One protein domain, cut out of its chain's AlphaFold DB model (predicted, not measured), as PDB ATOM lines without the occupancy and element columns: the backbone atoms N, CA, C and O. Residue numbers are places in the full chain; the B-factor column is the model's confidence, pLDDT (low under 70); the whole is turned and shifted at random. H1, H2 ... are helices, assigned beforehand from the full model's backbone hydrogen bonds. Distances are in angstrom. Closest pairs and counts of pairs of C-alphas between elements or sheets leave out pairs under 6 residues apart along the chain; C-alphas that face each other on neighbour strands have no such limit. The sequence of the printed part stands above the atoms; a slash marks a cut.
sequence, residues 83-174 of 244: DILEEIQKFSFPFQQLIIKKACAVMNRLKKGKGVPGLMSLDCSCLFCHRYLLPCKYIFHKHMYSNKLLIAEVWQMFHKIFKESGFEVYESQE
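AT A GLANCE: This is residues 83 to 174 of the 244 residues of an uncharacterized protein of Rhizophagus clarus (UniProt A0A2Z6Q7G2). Long H2 makes one side, H4 packs steeply on it and H5 lies opposite; H3 meets H6. The printed part has 92 residues, six named helices, no named strand: all helix. It is compact, radius of gyration of the C-alphas 13.0 A, spanning 38 by 28 by 21 A.

HOW THE PARTS SIT: H1, residues 83 to 88, and H2, residues 93 to 110, form a hairpin. H4, residues 137 to 145, touches H2 at a steep tilt, 51 degrees; C-alphas 102 and 137 are closest, 4.9 A. H3, residues 127 to 132, touches H6, residues 169 to 172; C-alphas 132 and 169 are closest, 7.3 A. H5, residues 152 to 165, is apart from H2. In H1 to H5 every O i to N i+4 pair is within hydrogen-bond range.

IN THESE COORDINATES: H2 spans 25.8 A, H5 19.7 A. C-alpha 83 is at (151.606, 145.579, 91.204), C-alpha 172 at (175.062, 159.500, 75.308).

THE WHOLE: The printed part has no cut; link H2 to H3 is long. pLDDT is under 70 at residues 115 to 123, 146 to 147 and 165 to 174.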
ATOM      1  N   ASP A  83     151.005 146.330  92.315       87.62
ATOM      2  CA  ASP A  83     151.606 145.579  91.204       87.62
ATOM      3  C   ASP A  83     152.558 146.473  90.388       87.62
ATOM      4  O   ASP A  83     153.662 146.090  89.990       87.62
ATOM      5  N   ILE A  84     152.150 147.724  90.155       87.81
ATOM      6  CA  ILE A  84     152.971 148.721  89.458       87.81
ATOM      7  C   ILE A  84     154.156 149.129  90.330       87.81
ATOM      8  O   ILE A  84     155.258 149.348  89.821       87.81
ATOM      9  N   LEU A  85     153.939 149.277  91.635       89.69
ATOM     10  CA  LEU A  85     154.980 149.669  92.571       89.69
ATOM     11  C   LEU A  85     156.076 148.600  92.654       89.69
ATOM     12  O   LEU A  85     157.255 148.957  92.623       89.69
ATOM     13  N   GLU A  86     155.711 147.320  92.692       90.31
ATOM     14  CA  GLU A  86     156.659 146.204  92.657       90.31
ATOM     15  C   GLU A  86     157.513 146.214  91.386       90.31
ATOM     16  O   GLU A  86     158.736 146.065  91.459       90.31
ATOM     17  N   GLU A  87     156.908 146.469  90.223       91.88
ATOM     18  CA  GLU A  87     157.649 146.592  88.965       91.88
ATOM     19  C   GLU A  87     158.593 147.797  88.964       91.88
ATOM     20  O   GLU A  87     159.741 147.695  88.529       91.88
ATOM     21  N   ILE A  88     158.165 148.932  89.520       89.38
ATOM     22  CA  ILE A  88     159.025 150.110  89.648       89.38
ATOM     23  C   ILE A  88     160.218 149.820  90.567       89.38
ATOM     24  O   ILE A  88     161.334 150.247  90.274       89.38
ATOM     25  N   GLN A  89     160.021 149.081  91.658       89.56
ATOM     26  CA  GLN A  89     161.078 148.764  92.624       89.56
ATOM     27  C   GLN A  89     162.206 147.889  92.059       89.56
ATOM     28  O   GLN A  89     163.258 147.791  92.692       89.56
ATOM     29  N   LYS A  90     162.028 147.287  90.877       90.31
ATOM     30  CA  LYS A  90     163.092 146.560  90.165       90.31
ATOM     31  C   LYS A  90     164.110 147.495  89.494       90.31
ATOM     32  O   LYS A  90     165.225 147.064  89.202       90.31
ATOM     33  N   PHE A  91     163.777 148.773  89.289       85.19
ATOM     34  CA  PHE A  91     164.735 149.787  88.835       85.19
ATOM     35  C   PHE A  91     165.628 150.266  89.984       85.19
ATOM     36  O   PHE A  91     165.305 150.102  91.158       85.19
ATOM     37  N   SER A  92     166.737 150.936  89.665       83.50
ATOM     38  CA  SER A  92     167.552 151.596  90.692       83.50
ATOM     39  C   SER A  92     166.869 152.839  91.270       83.50
ATOM     40  O   SER A  92     166.028 153.475  90.625       83.50
ATOM     41  N   PHE A  93     167.238 153.200  92.502       80.19
ATOM     42  CA  PHE A  93     166.504 154.177  93.312       80.19
ATOM     43  C   PHE A  93     166.237 155.541  92.629       80.19
ATOM     44  O   PHE A  93     165.126 156.064  92.755       80.19
ATOM     45  N   PRO A  94     167.160 156.141  91.852       81.12
ATOM     46  CA  PRO A  94     166.857 157.394  91.154       81.12
ATOM     47  C   PRO A  94     165.760 157.253  90.091       81.12
ATOM     48  O   PRO A  94     164.922 158.143  89.937       81.12
ATOM     49  N   PHE A  95     165.712 156.120  89.388       82.31
ATOM     50  CA  PHE A  95     164.699 155.866  88.361       82.31
ATOM     51  C   PHE A  95     163.359 155.505  88.964       82.31
ATOM     52  O   PHE A  95     162.338 156.003  88.497       82.31
ATOM     53  N   GLN A  96     163.366 154.768  90.074       85.19
ATOM     54  CA  GLN A  96     162.180 154.580  90.898       85.19
ATOM     55  C   GLN A  96     161.495 155.926  91.207       85.19
ATOM     56  O   GLN A  96     160.298 156.100  90.965       85.19
ATOM     57  N   GLN A  97     162.265 156.924  91.662       85.12
ATOM     58  CA  GLN A  97     161.743 158.265  91.946       85.12
ATOM     59  C   GLN A  97     161.211 158.982  90.699       85.12
ATOM     60  O   GLN A  97     160.191 159.670  90.771       85.12
ATOM     61  N   LEU A  98     161.893 158.860  89.557       87.12
ATOM     62  CA  LEU A  98     161.460 159.483  88.305       87.12
ATOM     63  C   LEU A  98     160.136 158.897  87.812       87.12
ATOM     64  O   LEU A  98     159.227 159.658  87.466       87.12
ATOM     65  N   ILE A  99     160.016 157.571  87.815       88.62
ATOM     66  CA  ILE A  99     158.829 156.856  87.346       88.62
ATOM     67  C   ILE A  99     157.640 157.163  88.265       88.62
ATOM     68  O   ILE A  99     156.586 157.582  87.782       88.62
ATOM     69  N   ILE A 100     157.825 157.100  89.590       88.12
ATOM     70  CA  ILE A 100     156.768 157.439  90.558       88.12
ATOM     71  C   ILE A 100     156.295 158.873  90.411       88.12
ATOM     72  O   ILE A 100     155.092 159.123  90.431       88.12
ATOM     73  N   LYS A 101     157.198 159.837  90.203       88.69
ATOM     74  CA  LYS A 101     156.788 161.228  89.959       88.69
ATOM     75  C   LYS A 101     155.842 161.331  88.761       88.69
ATOM     76  O   LYS A 101     154.913 162.138  88.796       88.69
ATOM     77  N   LYS A 102     156.042 160.528  87.709       89.50
ATOM     78  CA  LYS A 102     155.123 160.479  86.561       89.50
ATOM     79  C   LYS A 102     153.800 159.808  86.922       89.50
ATOM     80  O   LYS A 102     152.764 160.395  86.618       89.50
ATOM     81  N   ALA A 103     153.828 158.657  87.591       88.38
ATOM     82  CA  ALA A 103     152.626 157.941  88.021       88.38
ATOM     83  C   ALA A 103     151.751 158.802  88.955       88.38
ATOM     84  O   ALA A 103     150.582 159.051  88.665       88.38
ATOM     85  N   CYS A 104     152.337 159.388  90.003       87.56
ATOM     86  CA  CYS A 104     151.633 160.271  90.936       87.56
ATOM     87  C   CYS A 104     151.062 161.520  90.249       87.56
ATOM     88  O   CYS A 104     149.952 161.954  90.560       87.56
ATOM     89  N   ALA A 105     151.786 162.107  89.290       87.38
ATOM     90  CA  ALA A 105     151.282 163.254  88.534       87.38
ATOM     91  C   ALA A 105     150.032 162.909  87.707       87.38
ATOM     92  O   ALA A 105     149.141 163.750  87.563       87.38
ATOM     93  N   VAL A 106     149.954 161.687  87.175       87.12
ATOM     94  CA  VAL A 106     148.770 161.176  86.472       87.12
ATOM     95  C   VAL A 106     147.625 160.955  87.450       87.12
ATOM     96  O   VAL A 106     146.541 161.486  87.224       87.12
ATOM     97  N   MET A 107     147.870 160.281  88.573       83.88
ATOM     98  CA  MET A 107     146.846 160.053  89.598       83.88
ATOM     99  C   MET A 107     146.236 161.364  90.100       83.88
ATOM    100  O   MET A 107     145.018 161.511  90.165       83.88
ATOM    101  N   ASN A 108     147.068 162.372  90.360       85.56
ATOM    102  CA  ASN A 108     146.607 163.699  90.768       85.56
ATOM    103  C   ASN A 108     145.784 164.418  89.687       85.56
ATOM    104  O   ASN A 108     144.973 165.284  90.013       85.56
ATOM    105  N   ARG A 109     145.989 164.103  88.403       83.94
ATOM    106  CA  ARG A 109     145.167 164.625  87.301       83.94
ATOM    107  C   ARG A 109     143.833 163.894  87.186       83.94
ATOM    108  O   ARG A 109     142.822 164.565  86.991       83.94
ATOM    109  N   LEU A 110     143.832 162.575  87.360       82.12
ATOM    110  CA  LEU A 110     142.624 161.749  87.349       82.12
ATOM    111  C   LEU A 110     141.697 162.103  88.514       82.12
ATOM    112  O   LEU A 110     140.518 162.356  88.292       82.12
ATOM    113  N   LYS A 111     142.244 162.276  89.726       83.81
ATOM    114  CA  LYS A 111     141.493 162.781  90.893       83.81
ATOM    115  C   LYS A 111     140.821 164.138  90.641       83.81
ATOM    116  O   LYS A 111     139.843 164.465  91.297       83.81
ATOM    117  N   LYS A 112     141.335 164.932  89.694       85.38
ATOM    118  CA  LYS A 112     140.786 166.239  89.294       85.38
ATOM    119  C   LYS A 112     139.827 166.159  88.094       85.38
ATOM    120  O   LYS A 112     139.490 167.203  87.542       85.38
ATOM    121  N   GLY A 113     139.442 164.960  87.647       78.00
ATOM    122  CA  GLY A 113     138.496 164.753  86.544       78.00
ATOM    123  C   GLY A 113     139.010 165.168  85.160       78.00
ATOM    124  O   GLY A 113     138.215 165.420  84.261       78.00
ATOM    125  N   LYS A 114     140.331 165.289  84.964       74.44
ATOM    126  CA  LYS A 114     140.898 165.677  83.660       74.44
ATOM    127  C   LYS A 114     140.970 164.471  82.719       74.44
ATOM    128  O   LYS A 114     141.483 163.426  83.108       74.44
ATOM    129  N   GLY A 115     140.487 164.646  81.487       63.78
ATOM    130  CA  GLY A 115     140.464 163.607  80.452       63.78
ATOM    131  C   GLY A 115     141.835 163.238  79.867       63.78
ATOM    132  O   GLY A 115     142.845 163.913  80.095       63.78
ATOM    133  N   VAL A 116     141.840 162.151  79.089       61.72
ATOM    134  CA  VAL A 116     143.028 161.503  78.512       61.72
ATOM    135  C   VAL A 116     143.692 162.370  77.434       61.72
ATOM    136  O   VAL A 116     143.038 162.738  76.460       61.72
ATOM    137  N   PRO A 117     145.004 162.664  77.533       62.28
ATOM    138  CA  PRO A 117     145.769 163.177  76.401       62.28
ATOM    139  C   PRO A 117     145.902 162.044  75.377       62.28
ATOM    140  O   PRO A 117     146.473 161.011  75.716       62.28
ATOM    141  N   GLY A 118     145.349 162.222  74.174       60.25
ATOM    142  CA  GLY A 118     145.138 161.183  73.154       60.25
ATOM    143  C   GLY A 118     146.385 160.445  72.651       60.25
ATOM    144  O   GLY A 118     146.788 160.624  71.507       60.25
ATOM    145  N   LEU A 119     146.983 159.584  73.478       61.91
ATOM    146  CA  LEU A 119     147.987 158.616  73.049       61.91
ATOM    147  C   LEU A 119     147.323 157.341  72.524       61.91
ATOM    148  O   LEU A 119     146.499 156.711  73.193       61.91
ATOM    149  N   MET A 120     147.743 156.918  71.338       55.34
ATOM    150  CA  MET A 120     147.223 155.727  70.663       55.34
ATOM    151  C   MET A 120     148.060 154.461  70.939       55.34
ATOM    152  O   MET A 120     147.481 153.379  70.965       55.34
ATOM    153  N   SER A 121     149.338 154.558  71.326       65.19
ATOM    154  CA  SER A 121     150.253 153.401  71.475       65.19
ATOM    155  C   SER A 121     151.198 153.485  72.694       65.19
ATOM    156  O   SER A 121     151.176 154.465  73.443       65.19
ATOM    157  N   LEU A 122     151.992 152.422  72.914       66.44
ATOM    158  CA  LEU A 122     153.126 152.384  73.858       66.44
ATOM    159  C   LEU A 122     154.305 153.262  73.394       66.44
ATOM    160  O   LEU A 122     155.076 153.731  74.231       66.44
ATOM    161  N   ASP A 123     154.390 153.545  72.092       68.12
ATOM    162  CA  ASP A 123     155.389 154.434  71.504       68.12
ATOM    163  C   ASP A 123     155.041 155.894  71.774       68.12
ATOM    164  O   ASP A 123     154.253 156.539  71.078       68.12
ATOM    165  N   CYS A 124     155.640 156.429  72.830       77.75
ATOM    166  CA  CYS A 124     155.535 157.834  73.161       77.75
ATOM    167  C   CYS A 124     156.793 158.575  72.710       77.75
ATOM    168  O   CYS A 124     157.870 158.368  73.258       77.75
ATOM    169  N   SER A 125     156.647 159.539  71.806       75.12
ATOM    170  CA  SER A 125     157.742 160.414  71.362       75.12
ATOM    171  C   SER A 125     158.056 161.560  72.336       75.12
ATOM    172  O   SER A 125     158.755 162.512  71.991       75.12
ATOM    173  N   CYS A 126     157.532 161.530  73.568       79.38
ATOM    174  CA  CYS A 126     157.789 162.617  74.508       79.38
ATOM    175  C   CYS A 126     159.252 162.635  74.963       79.38
ATOM    176  O   CYS A 126     159.861 161.584  75.157       79.38
ATOM    177  N   LEU A 127     159.764 163.836  75.260       79.19
ATOM    178  CA  LEU A 127     161.145 164.046  75.712       79.19
ATOM    179  C   LEU A 127     161.554 163.109  76.858       79.19
ATOM    180  O   LEU A 127     162.683 162.647  76.903       79.19
ATOM    181  N   PHE A 128     160.635 162.801  77.780       81.38
ATOM    182  CA  PHE A 128     160.921 161.877  78.877       81.38
ATOM    183  C   PHE A 128     161.069 160.424  78.406       81.38
ATOM    184  O   PHE A 128     161.973 159.732  78.849       81.38
ATOM    185  N   CYS A 129     160.185 159.954  77.527       78.62
ATOM    186  CA  CYS A 129     160.246 158.583  77.027       78.62
ATOM    187  C   CYS A 129     161.479 158.391  76.142       78.62
ATOM    188  O   CYS A 129     162.176 157.402  76.299       78.62
ATOM    189  N   HIS A 130     161.793 159.377  75.297       77.12
ATOM    190  CA  HIS A 130     162.999 159.350  74.478       77.12
ATOM    191  C   HIS A 130     164.262 159.358  75.345       77.12
ATOM    192  O   HIS A 130     165.090 158.479  75.191       77.12
ATOM    193  N   ARG A 131     164.377 160.302  76.295       74.44
ATOM    194  CA  ARG A 131     165.590 160.500  77.112       74.44
ATOM    195  C   ARG A 131     165.865 159.383  78.114       74.44
ATOM    196  O   ARG A 131     167.017 159.124  78.430       74.44
ATOM    197  N   TYR A 132     164.818 158.811  78.703       76.94
ATOM    198  CA  TYR A 132     164.972 157.845  79.793       76.94
ATOM    199  C   TYR A 132     164.677 156.409  79.352       76.94
ATOM    200  O   TYR A 132     165.034 155.490  80.076       76.94
ATOM    201  N   LEU A 133     164.004 156.208  78.211       83.81
ATOM    202  CA  LEU A 133     163.474 154.906  77.784       83.81
ATOM    203  C   LEU A 133     162.626 154.238  78.882       83.81
ATOM    204  O   LEU A 133     162.613 153.023  79.035       83.81
ATOM    205  N   LEU A 134     161.917 155.056  79.669       87.00
ATOM    206  CA  LEU A 134     161.086 154.635  80.797       87.00
ATOM    207  C   LEU A 134     159.609 154.976  80.566       87.00
ATOM    208  O   LEU A 134     159.299 155.934  79.842       87.00
ATOM    209  N   PRO A 135     158.684 154.289  81.270       88.00
ATOM    210  CA  PRO A 135     157.269 154.624  81.250       88.00
ATOM    211  C   PRO A 135     157.029 156.100  81.588       88.00
ATOM    212  O   PRO A 135     157.354 156.599  82.669       88.00
ATOM    213  N   CYS A 136     156.452 156.833  80.641       87.44
ATOM    214  CA  CYS A 136     156.177 158.253  80.794       87.44
ATOM    215  C   CYS A 136     154.755 158.510  81.317       87.44
ATOM    216  O   CYS A 136     153.899 157.626  81.350       87.44
ATOM    217  N   LYS A 137     154.455 159.774  81.654       87.19
ATOM    218  CA  LYS A 137     153.118 160.191  82.127       87.19
ATOM    219  C   LYS A 137     151.981 159.776  81.183       87.19
ATOM    220  O   LYS A 137     150.866 159.565  81.635       87.19
ATOM    221  N   TYR A 138     152.238 159.699  79.881       84.19
ATOM    222  CA  TYR A 138     151.211 159.365  78.900       84.19
ATOM    223  C   TYR A 138     150.881 157.870  78.903       84.19
ATOM    224  O   TYR A 138     149.707 157.510  78.880       84.19
ATOM    225  N   ILE A 139     151.909 157.023  79.028       86.38
ATOM    226  CA  ILE A 139     151.765 155.568  79.163       86.38
ATOM    227  C   ILE A 139     150.983 155.247  80.444       86.38
ATOM    228  O   ILE A 139     149.985 154.534  80.386       86.38
ATOM    229  N   PHE A 140     151.346 155.868  81.574       87.25
ATOM    230  CA  PHE A 140     150.602 155.721  82.832       87.25
ATOM    231  C   PHE A 140     149.152 156.196  82.732       87.25
ATOM    232  O   PHE A 140     148.249 155.534  83.230       87.25
ATOM    233  N   HIS A 141     148.901 157.328  82.073       83.56
ATOM    234  CA  HIS A 141     147.540 157.838  81.917       83.56
ATOM    235  C   HIS A 141     146.647 156.878  81.133       83.56
ATOM    236  O   HIS A 141     145.475 156.716  81.466       83.56
ATOM    237  N   LYS A 142     147.188 156.245  80.091       82.06
ATOM    238  CA  LYS A 142     146.437 155.277  79.295       82.06
ATOM    239  C   LYS A 142     146.236 153.957  80.034       82.06
ATOM    240  O   LYS A 142     145.134 153.412  79.980       82.06
ATOM    241  N   HIS A 143     147.261 153.504  80.760       84.50
ATOM    242  CA  HIS A 143     147.176 152.330  81.627       84.50
ATOM    243  C   HIS A 143     146.018 152.438  82.629       84.50
ATOM    244  O   HIS A 143     145.247 151.500  82.781       84.50
ATOM    245  N   MET A 144     145.860 153.613  83.243       80.00
ATOM    246  CA  MET A 144     144.850 153.857  84.277       80.00
ATOM    247  C   MET A 144     143.425 154.101  83.745       80.00
ATOM    248  O   MET A 144     142.485 154.018  84.524       80.00
ATOM    249  N   TYR A 145     143.241 154.450  82.461       73.56
ATOM    250  CA  TYR A 145     141.936 154.895  81.931       73.56
ATOM    251  C   TYR A 145     141.274 153.927  80.940       73.56
ATOM    252  O   TYR A 145     140.055 153.959  80.805       73.56
ATOM    253  N   SER A 146     142.031 153.112  80.195       65.00
ATOM    254  CA  SER A 146     141.438 152.329  79.091       65.00
ATOM    255  C   SER A 146     141.942 150.895  78.988       65.00
ATOM    256  O   SER A 146     141.129 149.983  79.013       65.00
ATOM    257  N   ASN A 147     143.257 150.681  78.891       63.31
ATOM    258  CA  ASN A 147     143.839 149.357  78.652       63.31
ATOM    259  C   ASN A 147     144.999 149.143  79.617       63.31
ATOM    260  O   ASN A 147     145.845 150.029  79.713       63.31
ATOM    261  N   LYS A 148     145.101 147.967  80.252       70.94
ATOM    262  CA  LYS A 148     146.280 147.547  81.030       70.94
ATOM    263  C   LYS A 148     147.507 147.411  80.111       70.94
ATOM    264  O   LYS A 148     147.921 146.318  79.781       70.94
ATOM    265  N   LEU A 149     148.072 148.530  79.653       76.44
ATOM    266  CA  LEU A 149     149.206 148.546  78.721       76.44
ATOM    267  C   LEU A 149     150.504 148.064  79.369       76.44
ATOM    268  O   LEU A 149     151.332 147.444  78.717       76.44
ATOM    269  N   LEU A 150     150.681 148.366  80.653       83.25
ATOM    270  CA  LEU A 150     151.814 147.928  81.453       83.25
ATOM    271  C   LEU A 150     151.560 146.513  81.998       83.25
ATOM    272  O   LEU A 150     151.376 146.335  83.198       83.25
ATOM    273  N   ILE A 151     151.490 145.523  81.102       86.25
ATOM    274  CA  ILE A 151     151.535 144.100  81.476       86.25
ATOM    275  C   ILE A 151     152.971 143.665  81.780       86.25
ATOM    276  O   ILE A 151     153.928 144.354  81.418       86.25
ATOM    277  N   ALA A 152     153.124 142.496  82.405       86.75
ATOM    278  CA  ALA A 152     154.423 141.942  82.789       86.75
ATOM    279  C   ALA A 152     155.441 141.928  81.632       86.75
ATOM    280  O   ALA A 152     156.579 142.348  81.819       86.75
ATOM    281  N   GLU A 153     155.035 141.535  80.422       86.62
ATOM    282  CA  GLU A 153     155.918 141.511  79.241       86.62
ATOM    283  C   GLU A 153     156.462 142.900  78.870       86.62
ATOM    284  O   GLU A 153     157.639 143.058  78.545       86.62
ATOM    285  N   VAL A 154     155.627 143.936  78.984       87.50
ATOM    286  CA  VAL A 154     156.015 145.322  78.691       87.50
ATOM    287  C   VAL A 154     156.965 145.855  79.763       87.50
ATOM    288  O   VAL A 154     157.938 146.535  79.442       87.50
ATOM    289  N   TRP A 155     156.744 145.509  81.034       91.19
ATOM    290  CA  TRP A 155     157.703 145.813  82.097       91.19
ATOM    291  C   TRP A 155     159.046 145.125  81.870       91.19
ATOM    292  O   TRP A 155     160.081 145.778  81.977       91.19
ATOM    293  N   GLN A 156     159.042 143.849  81.480       88.88
ATOM    294  CA  GLN A 156     160.266 143.121  81.138       88.88
ATOM    295  C   GLN A 156     161.034 143.791  79.997       88.88
ATOM    296  O   GLN A 156     162.259 143.876  80.062       88.88
ATOM    297  N   MET A 157     160.339 144.339  78.998       87.69
ATOM    298  CA  MET A 157     160.974 145.126  77.940       87.69
ATOM    299  C   MET A 157     161.692 146.359  78.506       87.69
ATOM    300  O   MET A 157     162.864 146.569  78.201       87.69
ATOM    301  N   PHE A 158     161.039 147.142  79.371       87.19
ATOM    302  CA  PHE A 158     161.671 148.305  80.005       87.19
ATOM    303  C   PHE A 158     162.862 147.917  80.892       87.19
ATOM    304  O   PHE A 158     163.895 148.586  80.852       87.19
ATOM    305  N   HIS A 159     162.757 146.822  81.647       86.31
ATOM    306  CA  HIS A 159     163.859 146.302  82.465       86.31
ATOM    307  C   HIS A 159     165.040 145.851  81.609       86.31
ATOM    308  O   HIS A 159     166.186 146.150  81.940       86.31
ATOM    309  N   LYS A 160     164.770 145.163  80.494       86.06
ATOM    310  CA  LYS A 160     165.793 144.703  79.553       86.06
ATOM    311  C   LYS A 160     166.510 145.883  78.905       86.06
ATOM    312  O   LYS A 160     167.731 145.942  78.985       86.06
ATOM    313  N   ILE A 161     165.759 146.851  78.373       82.44
ATOM    314  CA  ILE A 161     166.320 148.074  77.783       82.44
ATOM    315  C   ILE A 161     167.180 148.806  78.813       82.44
ATOM    316  O   ILE A 161     168.302 149.182  78.501       82.44
ATOM    317  N   PHE A 162     166.700 148.956  80.050       81.19
ATOM    318  CA  PHE A 162     167.452 149.606  81.122       81.19
ATOM    319  C   PHE A 162     168.739 148.850  81.491       81.19
ATOM    320  O   PHE A 162     169.773 149.466  81.734       81.19
ATOM    321  N   LYS A 163     168.696 147.513  81.513       81.44
ATOM    322  CA  LYS A 163     169.860 146.668  81.809       81.44
ATOM    323  C   LYS A 163     170.906 146.709  80.691       81.44
ATOM    324  O   LYS A 163     172.091 146.741  81.000       81.44
ATOM    325  N   GLU A 164     170.473 146.702  79.432       79.12
ATOM    326  CA  GLU A 164     171.344 146.745  78.246       79.12
ATOM    327  C   GLU A 164     171.942 148.135  78.018       79.12
ATOM    328  O   GLU A 164     173.114 148.261  77.692       79.12
ATOM    329  N   SER A 165     171.145 149.177  78.243       69.75
ATOM    330  CA  SER A 165     171.543 150.579  78.090       69.75
ATOM    331  C   SER A 165     172.434 151.099  79.221       69.75
ATOM    332  O   SER A 165     173.039 152.166  79.102       69.75
ATOM    333  N   GLY A 166     172.450 150.390  80.354       60.91
ATOM    334  CA  GLY A 166     173.122 150.818  81.574       60.91
ATOM    335  C   GLY A 166     172.740 152.241  82.000       60.91
ATOM    336  O   GLY A 166     171.669 152.766  81.688       60.91
ATOM    337  N   PHE A 167     173.656 152.899  82.711       58.62
ATOM    338  CA  PHE A 167     173.563 154.344  82.942       58.62
ATOM    339  C   PHE A 167     174.069 155.159  81.741       58.62
ATOM    340  O   PHE A 167     173.981 156.381  81.762       58.62
ATOM    341  N   GLU A 168     174.572 154.511  80.689       49.88
ATOM    342  CA  GLU A 168     175.212 155.166  79.543       49.88
ATOM    343  C   GLU A 168     174.217 155.861  78.608       49.88
ATOM    344  O   GLU A 168     174.588 156.822  77.930       49.88
ATOM    345  N   VAL A 169     172.923 155.511  78.651       47.44
ATOM    346  CA  VAL A 169     171.863 156.339  78.033       47.44
ATOM    347  C   VAL A 169     171.842 157.767  78.606       47.44
ATOM    348  O   VAL A 169     171.405 158.693  77.922       47.44
ATOM    349  N   TYR A 170     172.391 157.991  79.809       49.00
ATOM    350  CA  TYR A 170     172.438 159.306  80.459       49.00
ATOM    351  C   TYR A 170     173.637 160.177  80.088       49.00
ATOM    352  O   TYR A 170     173.538 161.390  80.255       49.00
ATOM    353  N   GLU A 171     174.710 159.611  79.536       40.88
ATOM    354  CA  GLU A 171     175.813 160.405  78.968       40.88
ATOM    355  C   GLU A 171     175.680 160.552  77.445       40.88
ATOM    356  O   GLU A 171     176.039 161.581  76.877       40.88
ATOM    357  N   SER A 172     175.083 159.565  76.771       39.31
ATOM    358  CA  SER A 172     175.062 159.500  75.308       39.31
ATOM    359  C   SER A 172     173.822 160.094  74.635       39.31
ATOM    360  O   SER A 172     173.889 160.354  73.443       39.31
ATOM    361  N   GLN A 173     172.700 160.378  75.311       41.81
ATOM    362  CA  GLN A 173     171.520 160.982  74.646       41.81
ATOM    363  C   GLN A 173     171.379 162.507  74.793       41.81
ATOM    364  O   GLN A 173     170.364 163.081  74.397       41.81
ATOM    365  N   GLU A 174     172.421 163.190  75.268       37.62
ATOM    366  CA  GLU A 174     172.660 164.604  74.926       37.62
ATOM    367  C   GLU A 174     173.444 164.760  73.602       37.62
ATOM    368  O   GLU A 174     173.578 165.872  73.095       37.62
TER     369      GLU A 174